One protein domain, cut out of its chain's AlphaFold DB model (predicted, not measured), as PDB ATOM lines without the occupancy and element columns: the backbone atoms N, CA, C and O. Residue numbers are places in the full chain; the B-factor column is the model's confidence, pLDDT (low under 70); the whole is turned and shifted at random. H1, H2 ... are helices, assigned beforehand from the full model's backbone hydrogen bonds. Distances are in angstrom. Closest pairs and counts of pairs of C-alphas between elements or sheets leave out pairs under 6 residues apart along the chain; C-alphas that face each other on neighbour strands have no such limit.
ATOM      1  N   ASN A  42     188.238 133.207 211.777       87.12
ATOM      2  CA  ASN A  42     188.688 133.759 213.051       87.12
ATOM      3  C   ASN A  42     188.941 135.263 212.963       87.12
ATOM      4  O   ASN A  42     188.576 135.983 213.888       87.12
ATOM      5  N   TYR A  43     189.487 135.758 211.847       89.38
ATOM      6  CA  TYR A  43     189.604 137.204 211.616       89.38
ATOM      7  C   TYR A  43     188.234 137.878 211.589       89.38
ATOM      8  O   TYR A  43     188.032 138.897 212.240       89.38
ATOM      9  N   TYR A  44     187.273 137.278 210.891       91.00
ATOM     10  CA  TYR A  44     185.905 137.773 210.866       91.00
ATOM     11  C   TYR A  44     185.302 137.823 212.276       91.00
ATOM     12  O   TYR A  44     184.846 138.879 212.712       91.00
ATOM     13  N   LYS A  45     185.379 136.724 213.038       89.50
ATOM     14  CA  LYS A  45     184.908 136.696 214.430       89.50
ATOM     15  C   LYS A  45     185.607 137.752 215.287       89.50
ATOM     16  O   LYS A  45     184.929 138.448 216.033       89.50
ATOM     17  N   ALA A  46     186.918 137.939 215.138       88.69
ATOM     18  CA  ALA A  46     187.671 138.960 215.866       88.69
ATOM     19  C   ALA A  46     187.169 140.385 215.575       88.69
ATOM     20  O   ALA A  46     186.983 141.158 216.511       88.69
ATOM     21  N   THR A  47     186.865 140.717 214.314       88.75
ATOM     22  CA  THR A  47     186.307 142.041 213.968       88.75
ATOM     23  C   THR A  47     184.929 142.283 214.584       88.75
ATOM     24  O   THR A  47     184.630 143.391 215.022       88.75
ATOM     25  N   ILE A  48     184.098 141.244 214.672       89.88
ATOM     26  CA  ILE A  48     182.789 141.331 215.327       89.88
ATOM     27  C   ILE A  48     182.946 141.453 216.850       89.88
ATOM     28  O   ILE A  48     182.201 142.187 217.496       89.88
ATOM     29  N   LEU A  49     183.940 140.782 217.437       86.75
ATOM     30  CA  LEU A  49     184.248 140.923 218.860       86.75
ATOM     31  C   LEU A  49     184.758 142.331 219.198       86.75
ATOM     32  O   LEU A  49     184.396 142.886 220.234       86.75
ATOM     33  N   GLU A  50     185.529 142.952 218.311       86.19
ATOM     34  CA  GLU A  50     185.917 144.353 218.471       86.19
ATOM     35  C   GLU A  50     184.697 145.284 218.450       86.19
ATOM     36  O   GLU A  50     184.557 146.119 219.341       86.19
ATOM     37  N   GLN A  51     183.757 145.073 217.526       83.94
ATOM     38  CA  GLN A  51     182.488 145.813 217.516       83.94
ATOM     39  C   GLN A  51     181.713 145.610 218.824       83.94
ATOM     40  O   GLN A  51     181.257 146.577 219.433       83.94
ATOM     41  N   SER A  52     181.623 144.374 219.330       82.62
ATOM     42  CA  SER A  52     180.959 144.110 220.616       82.62
ATOM     43  C   SER A  52     181.628 144.803 221.807       82.62
ATOM     44  O   SER A  52     180.932 145.188 222.744       82.62
ATOM     45  N   ARG A  53     182.950 145.025 221.770       82.88
ATOM     46  CA  ARG A  53     183.663 145.802 222.798       82.88
ATOM     47  C   ARG A  53     183.193 147.255 222.803       82.88
ATOM     48  O   ARG A  53     183.028 147.845 223.867       82.88
ATOM     49  N   GLU A  54     182.983 147.835 221.630       81.62
ATOM     50  CA  GLU A  54     182.533 149.226 221.477       81.62
ATOM     51  C   GLU A  54     181.102 149.400 221.989       81.62
ATOM     52  O   GLU A  54     180.819 150.310 222.766       81.62
ATOM     53  N   ILE A  55     180.234 148.439 221.674       78.44
ATOM     54  CA  ILE A  55     178.876 148.356 222.226       78.44
ATOM     55  C   ILE A  55     178.911 148.229 223.756       78.44
ATOM     56  O   ILE A  55     178.150 148.889 224.464       78.44
ATOM     57  N   TRP A  56     179.797 147.382 224.284       75.62
ATOM     58  CA  TRP A  56     179.935 147.166 225.724       75.62
ATOM     59  C   TRP A  56     180.411 148.418 226.465       75.62
ATOM     60  O   TRP A  56     179.927 148.726 227.554       75.62
ATOM     61  N   THR A  57     181.364 149.140 225.880       76.81
ATOM     62  CA  THR A  57     181.925 150.372 226.454       76.81
ATOM     63  C   THR A  57     181.004 151.580 226.293       76.81
ATOM     64  O   THR A  57     181.256 152.595 226.937       76.81
ATOM     65  N   GLN A  58     179.915 151.450 225.522       71.06
ATOM     66  CA  GLN A  58     178.975 152.531 225.209       71.06
ATOM     67  C   GLN A  58     179.710 153.771 224.697       71.06
ATOM     68  O   GLN A  58     179.458 154.889 225.144       71.06
ATOM     69  N   ASP A  59     180.662 153.560 223.787       72.81
ATOM     70  CA  ASP A  59     181.419 154.654 223.194       72.81
ATOM     71  C   ASP A  59     180.507 155.478 222.268       72.81
ATOM     72  O   ASP A  59     180.327 155.173 221.087       72.81
ATOM     73  N   LEU A  60     179.920 156.535 222.837       64.62
ATOM     74  CA  LEU A  60     179.013 157.474 222.166       64.62
ATOM     75  C   LEU A  60     179.694 158.264 221.036       64.62
ATOM     76  O   LEU A  60     179.023 158.974 220.293       64.62
ATOM     77  N   SER A  61     181.016 158.147 220.861       72.25
ATOM     78  CA  SER A  61     181.688 158.727 219.694       72.25
ATOM     79  C   SER A  61     181.258 158.066 218.377       72.25
ATOM     80  O   SER A  61     181.427 158.652 217.305       72.25
ATOM     81  N   LYS A  62     180.674 156.861 218.437       78.12
ATOM     82  CA  LYS A  62     180.285 156.077 217.265       78.12
ATOM     83  C   LYS A  62     178.768 156.028 217.090       78.12
ATOM     84  O   LYS A  62     178.081 155.199 217.676       78.12
ATOM     85  N   GLN A  63     178.266 156.843 216.167       79.62
ATOM     86  CA  GLN A  63     176.833 156.962 215.838       79.62
ATOM     87  C   GLN A  63     176.157 155.636 215.447       79.62
ATOM     88  O   GLN A  63     174.962 155.460 215.659       79.62
ATOM     89  N   TRP A  64     176.900 154.675 214.885       82.31
ATOM     90  CA  TRP A  64     176.327 153.377 214.516       82.31
ATOM     91  C   TRP A  64     175.866 152.565 215.738       82.31
ATOM     92  O   TRP A  64     174.917 151.794 215.621       82.31
ATOM     93  N   VAL A  65     176.478 152.772 216.912       78.62
ATOM     94  CA  VAL A  65     176.090 152.097 218.162       78.62
ATOM     95  C   VAL A  65     174.711 152.572 218.626       78.62
ATOM     96  O   VAL A  65     173.899 151.755 219.055       78.62
ATOM     97  N   GLU A  66     174.416 153.868 218.483       78.94
ATOM     98  CA  GLU A  66     173.105 154.448 218.814       78.94
ATOM     99  C   GLU A  66     172.008 153.876 217.909       78.94
ATOM    100  O   GLU A  66     170.974 153.417 218.390       78.94
ATOM    101  N   ILE A  67     172.280 153.800 216.601       80.56
ATOM    102  CA  ILE A  67     171.349 153.235 215.615       80.56
ATOM    103  C   ILE A  67     171.027 151.770 215.940       80.56
ATOM    104  O   ILE A  67     169.872 151.350 215.845       80.56
ATOM    105  N   GLU A  68     172.030 150.973 216.315       78.50
ATOM    106  CA  GLU A  68     171.803 149.577 216.693       78.50
ATOM    107  C   GLU A  68     171.046 149.442 218.018       78.50
ATOM    108  O   GLU A  68     170.221 148.537 218.162       78.50
ATOM    109  N   GLN A  69     171.278 150.348 218.969       77.88
ATOM    110  CA  GLN A  69     170.573 150.354 220.245       77.88
ATOM    111  C   GLN A  69     169.081 150.677 220.079       77.88
ATOM    112  O   GLN A  69     168.255 149.998 220.691       77.88
ATOM    113  N   ASP A  70     168.727 151.628 219.214       76.56
ATOM    114  CA  ASP A  70     167.333 152.006 218.945       76.56
ATOM    115  C   ASP A  70     166.520 150.890 218.271       76.56
ATOM    116  O   ASP A  70     165.299 150.811 218.408       76.56
ATOM    117  N   GLN A  71     167.191 149.992 217.545       74.88
ATOM    118  CA  GLN A  71     166.546 148.875 216.853       74.88
ATOM    119  C   GLN A  71     166.293 147.661 217.751       74.88
ATOM    120  O   GLN A  71     165.659 146.689 217.321       74.88
ATOM    121  N   LEU A  72     166.789 147.680 218.989       71.62
ATOM    122  CA  LEU A  72     166.617 146.574 219.913       71.62
ATOM    123  C   LEU A  72     165.326 146.714 220.723       71.62
ATOM    124  O   LEU A  72     165.017 147.779 221.248       71.62
ATOM    125  N   PRO A  73     164.593 145.606 220.940       60.97
ATOM    126  CA  PRO A  73     163.408 145.614 221.797       60.97
ATOM    127  C   PRO A  73     163.753 145.785 223.288       60.97
ATOM    128  O   PRO A  73     162.858 145.900 224.123       60.97
ATOM    129  N   VAL A  74     165.042 145.742 223.642       62.56
ATOM    130  CA  VAL A  74     165.557 145.862 225.009       62.56
ATOM    131  C   VAL A  74     166.236 147.220 225.151       62.56
ATOM    132  O   VAL A  74     166.984 147.613 224.263       62.56
ATOM    133  N   LYS A  75     166.035 147.905 226.288       60.06
ATOM    134  CA  LYS A  75     166.522 149.279 226.544       60.06
ATOM    135  C   LYS A  75     168.045 149.475 226.396       60.06
ATOM    136  O   LYS A  75     168.501 150.615 226.376       60.06
ATOM    137  N   SER A  76     168.846 148.408 226.338       70.56
ATOM    138  CA  SER A  76     170.298 148.509 226.173       70.56
ATOM    139  C   SER A  76     170.884 147.304 225.441       70.56
ATOM    140  O   SER A  76     170.683 146.155 225.836       70.56
ATOM    141  N   PHE A  77     171.670 147.564 224.396       73.56
ATOM    142  CA  PHE A  77     172.399 146.523 223.673       73.56
ATOM    143  C   PHE A  77     173.469 145.858 224.548       73.56
ATOM    144  O   PHE A  77     173.627 144.634 224.554       73.56
ATOM    145  N   ARG A  78     174.134 146.658 225.384       75.44
ATOM    146  CA  ARG A  78     175.077 146.186 226.397       75.44
ATOM    147  C   ARG A  78     174.444 145.150 227.322       75.44
ATOM    148  O   ARG A  78     175.061 144.121 227.581       75.44
ATOM    149  N   SER A  79     173.200 145.360 227.754       69.56
ATOM    150  CA  SER A  79     172.533 144.405 228.642       69.56
ATOM    151  C   SER A  79     172.308 143.053 227.953       69.56
ATOM    152  O   SER A  79     172.443 142.006 228.584       69.56
ATOM    153  N   VAL A  80     172.059 143.044 226.639       71.81
ATOM    154  CA  VAL A  80     171.960 141.810 225.845       71.81
ATOM    155  C   VAL A  80     173.308 141.083 225.781       71.81
ATOM    156  O   VAL A  80     173.339 139.863 225.941       71.81
ATOM    157  N   LEU A  81     174.425 141.798 225.621       73.19
ATOM    158  CA  LEU A  81     175.768 141.199 225.658       73.19
ATOM    159  C   LEU A  81     176.142 140.685 227.059       73.19
ATOM    160  O   LEU A  81     176.722 139.607 227.193       73.19
ATOM    161  N   GLU A  82     175.773 141.422 228.109       69.38
ATOM    162  CA  GLU A  82     175.961 141.057 229.523       69.38
ATOM    163  C   GLU A  82     175.062 139.894 229.961       69.38
ATOM    164  O   GLU A  82     175.262 139.304 231.027       69.38
ATOM    165  N   SER A  83     174.067 139.529 229.147       63.44
ATOM    166  CA  SER A  83     173.192 138.402 229.430       63.44
ATOM    167  C   SER A  83     173.953 137.075 229.282       63.44
ATOM    168  O   SER A  83     173.902 136.362 228.284       63.44
ATOM    169  N   ARG A  84     174.624 136.672 230.364       58.59
ATOM    170  CA  ARG A  84     175.153 135.304 230.552       58.59
ATOM    171  C   ARG A  84     174.040 134.261 230.668       58.59
ATOM    172  O   ARG A  84     174.260 133.053 230.696       58.59
ATOM    173  N   LEU A  85     172.814 134.754 230.717       55.09
ATOM    174  CA  LEU A  85     171.593 133.998 230.738       55.09
ATOM    175  C   LEU A  85     171.383 133.384 229.351       55.09
ATOM    176  O   LEU A  85     170.940 134.027 228.401       55.09
ATOM    177  N   ASN A  86     171.635 132.079 229.252       47.94
ATOM    178  CA  ASN A  86     171.235 131.231 228.120       47.94
ATOM    179  C   ASN A  86     169.710 131.182 227.906       47.94
ATOM    180  O   ASN A  86     169.211 130.405 227.089       47.94
ATOM    181  N   TRP A  87     168.940 131.970 228.655       51.97
ATOM    182  CA  TRP A  87     167.509 132.070 228.480       51.97
ATOM    183  C   TRP A  87     167.213 132.663 227.114       51.97
ATOM    184  O   TRP A  87     168.006 133.404 226.526       51.97
ATOM    185  N   LYS A  88     166.058 132.263 226.590       47.84
ATOM    186  CA  LYS A  88     165.520 132.682 225.303       47.84
ATOM    187  C   LYS A  88     165.138 134.163 225.351       47.84
ATOM    188  O   LYS A  88     163.982 134.513 225.157       47.84
ATOM    189  N   ILE A  89     166.107 135.046 225.563       52.72
ATOM    190  CA  ILE A  89     166.108 136.323 224.873       52.72
ATOM    191  C   ILE A  89     166.317 135.879 223.423       52.72
ATOM    192  O   ILE A  89     167.439 135.663 222.963       52.72
ATOM    193  N   SER A  90     165.217 135.529 222.760       52.28
ATOM    194  CA  SER A  90     165.111 135.614 221.316       52.28
ATOM    195  C   SER A  90     164.646 137.041 221.087       52.28
ATOM    196  O   SER A  90     163.436 137.282 221.025       52.28
ATOM    197  N   PRO A  91     165.560 138.022 221.104       55.81
ATOM    198  CA  PRO A  91     165.172 139.329 220.636       55.81
ATOM    199  C   PRO A  91     164.700 139.109 219.194       55.81
ATOM    200  O   PRO A  91     165.369 138.432 218.408       55.81
ATOM    201  N   ASN A  92     163.498 139.578 218.877       58.97
ATOM    202  CA  ASN A  92     163.030 139.658 217.501       58.97
ATOM    203  C   ASN A  92     163.869 140.752 216.820       58.97
ATOM    204  O   ASN A  92     163.412 141.878 216.651       58.97
ATOM    205  N   ILE A  93     165.157 140.471 216.604       69.69
ATOM    206  CA  ILE A  93     166.113 141.430 216.063       69.69
ATOM    207  C   ILE A  93     165.857 141.475 214.574       69.69
ATOM    208  O   ILE A  93     166.140 140.516 213.859       69.69
ATOM    209  N   SER A  94     165.339 142.607 214.114       72.06
ATOM    210  CA  SER A  94     165.169 142.854 212.687       72.06
ATOM    211  C   SER A  94     166.511 143.076 211.981       72.06
ATOM    212  O   SER A  94     166.618 142.818 210.785       72.06
ATOM    213  N   ASN A  95     167.529 143.561 212.702       81.44
ATOM    214  CA  ASN A  95     168.850 143.862 212.159       81.44
ATOM    215  C   ASN A  95     169.768 142.619 212.094       81.44
ATOM    216  O   ASN A  95     170.163 142.079 213.134       81.44
ATOM    217  N   PRO A  96     170.178 142.177 210.892       81.19
ATOM    218  CA  PRO A  96     171.051 141.017 210.739       81.19
ATOM    219  C   PRO A  96     172.455 141.222 211.329       81.19
ATOM    220  O   PRO A  96     173.071 140.244 211.752       81.19
ATOM    221  N   ILE A  97     172.959 142.460 211.386       82.88
ATOM    222  CA  ILE A  97     174.287 142.783 211.934       82.88
ATOM    223  C   ILE A  97     174.281 142.518 213.435       82.88
ATOM    224  O   ILE A  97     175.013 141.659 213.918       82.88
ATOM    225  N   THR A  98     173.363 143.160 214.153       80.25
ATOM    226  CA  THR A  98     173.180 143.001 215.596       80.25
ATOM    227  C   THR A  98     172.911 141.544 215.983       80.25
ATOM    228  O   THR A  98     173.489 141.034 216.946       80.25
ATOM    229  N   ALA A  99     172.088 140.831 215.204       81.25
ATOM    230  CA  ALA A  99     171.825 139.411 215.424       81.25
ATOM    231  C   ALA A  99     173.106 138.569 215.315       81.25
ATOM    232  O   ALA A  99     173.380 137.732 216.177       81.25
ATOM    233  N   ASN A 100     173.915 138.818 214.288       85.38
ATOM    234  CA  ASN A 100     175.177 138.125 214.081       85.38
ATOM    235  C   ASN A 100     176.222 138.468 215.159       85.38
ATOM    236  O   ASN A 100     176.899 137.571 215.661       85.38
ATOM    237  N   THR A 101     176.294 139.730 215.588       85.44
ATOM    238  CA  THR A 101     177.157 140.170 216.694       85.44
ATOM    239  C   THR A 101     176.825 139.436 217.988       85.44
ATOM    240  O   THR A 101     177.717 138.901 218.645       85.44
ATOM    241  N   ILE A 102     175.538 139.311 218.322       80.25
ATOM    242  CA  ILE A 102     175.093 138.567 219.507       80.25
ATOM    243  C   ILE A 102     175.412 137.076 219.385       80.25
ATOM    244  O   ILE A 102     175.816 136.460 220.369       80.25
ATOM    245  N   LEU A 103     175.240 136.477 218.204       83.75
ATOM    246  CA  LEU A 103     175.571 135.066 217.988       83.75
ATOM    247  C   LEU A 103     177.059 134.798 218.230       83.75
ATOM    248  O   LEU A 103     177.391 133.925 219.032       83.75
ATOM    249  N   ILE A 104     177.941 135.587 217.613       84.62
ATOM    250  CA  ILE A 104     179.396 135.440 217.760       84.62
ATOM    251  C   ILE A 104     179.830 135.715 219.203       84.62
ATOM    252  O   ILE A 104     180.626 134.959 219.763       84.62
ATOM    253  N   TRP A 105     179.257 136.730 219.853       83.12
ATOM    254  CA  TRP A 105     179.502 136.999 221.270       83.12
ATOM    255  C   TRP A 105     179.086 135.825 222.168       83.12
ATOM    256  O   TRP A 105     179.817 135.434 223.079       83.12
ATOM    257  N   ARG A 106     177.932 135.202 221.902       78.12
ATOM    258  CA  ARG A 106     177.462 134.011 222.635       78.12
ATOM    259  C   ARG A 106     178.347 132.790 222.405       78.12
ATOM    260  O   ARG A 106     178.542 132.000 223.324       78.12
ATOM    261  N   GLU A 107     178.872 132.605 221.200       81.56
ATOM    262  CA  GLU A 107     179.855 131.551 220.926       81.56
ATOM    263  C   GLU A 107     181.143 131.783 221.720       81.56
ATOM    264  O   GLU A 107     181.626 130.868 222.388       81.56
ATOM    265  N   PHE A 108     181.653 133.015 221.722       79.81
ATOM    266  CA  PHE A 108     182.874 133.370 222.438       79.81
ATOM    267  C   PHE A 108     182.721 133.247 223.960       79.81
ATOM    268  O   PHE A 108     183.528 132.605 224.626       79.81
ATOM    269  N   THR A 109     181.636 133.777 224.522       74.69
ATOM    270  CA  THR A 109     181.353 133.667 225.963       74.69
ATOM    271  C   THR A 109     181.179 132.220 226.424       74.69
ATOM    272  O   THR A 109     181.563 131.898 227.546       74.69
ATOM    273  N   LYS A 110     180.673 131.314 225.575       75.00
ATOM    274  CA  LYS A 110     180.653 129.873 225.884       75.00
ATOM    275  C   LYS A 110     182.059 129.288 225.977       75.00
ATOM    276  O   LYS A 110     182.318 128.521 226.901       75.00
ATOM    277  N   LEU A 111     182.961 129.664 225.069       75.06
ATOM    278  CA  LEU A 111     184.366 129.241 225.119       75.06
ATOM    279  C   LEU A 111     185.062 129.761 226.387       75.06
ATOM    280  O   LEU A 111     185.812 129.026 227.022       75.06
ATOM    281  N   CYS A 112     184.741 130.988 226.799       70.38
ATOM    282  CA  CYS A 112     185.278 131.632 227.999       70.38
ATOM    283  C   CYS A 112     184.467 131.358 229.278       70.38
ATOM    284  O   CYS A 112     184.759 131.942 230.314       70.38
ATOM    285  N   SER A 113     183.466 130.474 229.263       65.12
ATOM    286  CA  SER A 113     182.596 130.220 230.431       65.12
ATOM    287  C   SER A 113     183.354 129.694 231.660       65.12
ATOM    288  O   SER A 113     182.956 129.923 232.805       65.12
ATOM    289  N   ASN A 114     184.489 129.036 231.422       63.56
ATOM    290  CA  ASN A 114     185.383 128.551 232.467       63.56
ATOM    291  C   ASN A 114     186.338 129.630 233.003       63.56
ATOM    292  O   ASN A 114     186.982 129.393 234.030       63.56
TER     293      ASN A 114
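What this domain is: This is residues 42 to 114 of the 208 residues of an uncharacterized protein of Xenopus laevis (UniProt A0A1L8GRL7). Two long helices, H1 and H4, cross near their middles as an X, and the short helix H3 lies side by side with H4 and packs on the last part of H1. H2 stands across one end of this group, close to H1 and H3, and a long loop, residues 83 to 95, folds back from the end of H3 to the start of H4. The printed part has 73 residues with four named helices, in the order H1, H2, H3, H4, and no named strand; the class is all helix. The whole is compact, with a radius of gyration of the C-alphas of 11.7 A, and rounded, with spans of 33 by 27 by 20 A.

How they stand to each other: H1, residues 42 to 57, touches H4, residues 96 to 111, about perpendicular at 81 degrees. Their closest C-alphas, those of Ile 48 and Thr 101, are 5.9 A apart; H1 touches H4 with residues 45 to 52 alone, and H4 touches H1 with residues 101 to 105 alone. H2, residues 63 to 70, is close to H1 but not clearly touching it: the closest C-alphas, those of Ile 55 and Val 65, are 6.2 A apart, and the lines are about perpendicular at 76 degrees. H3, residues 77 to 82, touches H1 with residues 52 to 56 of H1 alone; the closest C-alphas, those of Trp 56 and Arg 78, are 5.0 A apart, and the tilt of 73 degrees is only just about perpendicular. H2 and H3 are close but not clearly touching, with the C-alphas of Gln 69 and Phe 77 the closest at 5.5 A. H2 and H4 are also close but not clearly touching, with the C-alphas of Glu 68 and Thr 98 the closest at 6.8 A. H3 and H4 touch at a shallow tilt of 14 degrees and run the same way; the closest C-alphas, those of Leu 81 and Ile 102, are 6.7 A apart, and H4 touches H3 with residues 102 to 106 alone. With 1 of the 3 touching pairs at a shallow tilt, the helix packing is only just mostly crossed. In H1, H2, H3 and H4 every O i to N i+4 pair is within hydrogen-bond range.

Where its parts are: H1 begins at C-alpha 42, (188.688, 133.759, 213.051), and measures 22.4 A from first to last C-alpha. H2 measures 11.2 A and H3 8.8 A; H3 begins at C-alpha 77, (172.399, 146.523, 223.673). H4 measures 22.9 A and ends at C-alpha 111, (184.366, 129.241, 225.119).

The domain as a whole: The two C-alphas farthest apart, those of Gln 63 and Asn 114, are 34.0 A apart. The printed part has no cut. The link from H1 to H2 is tight, that from H2 to H3 is short, and that from H3 to H4 is long, with 13 residues. The mean pLDDT of the printed part is 74.6, and 19 residues are under 70, among them residues 82 to 93.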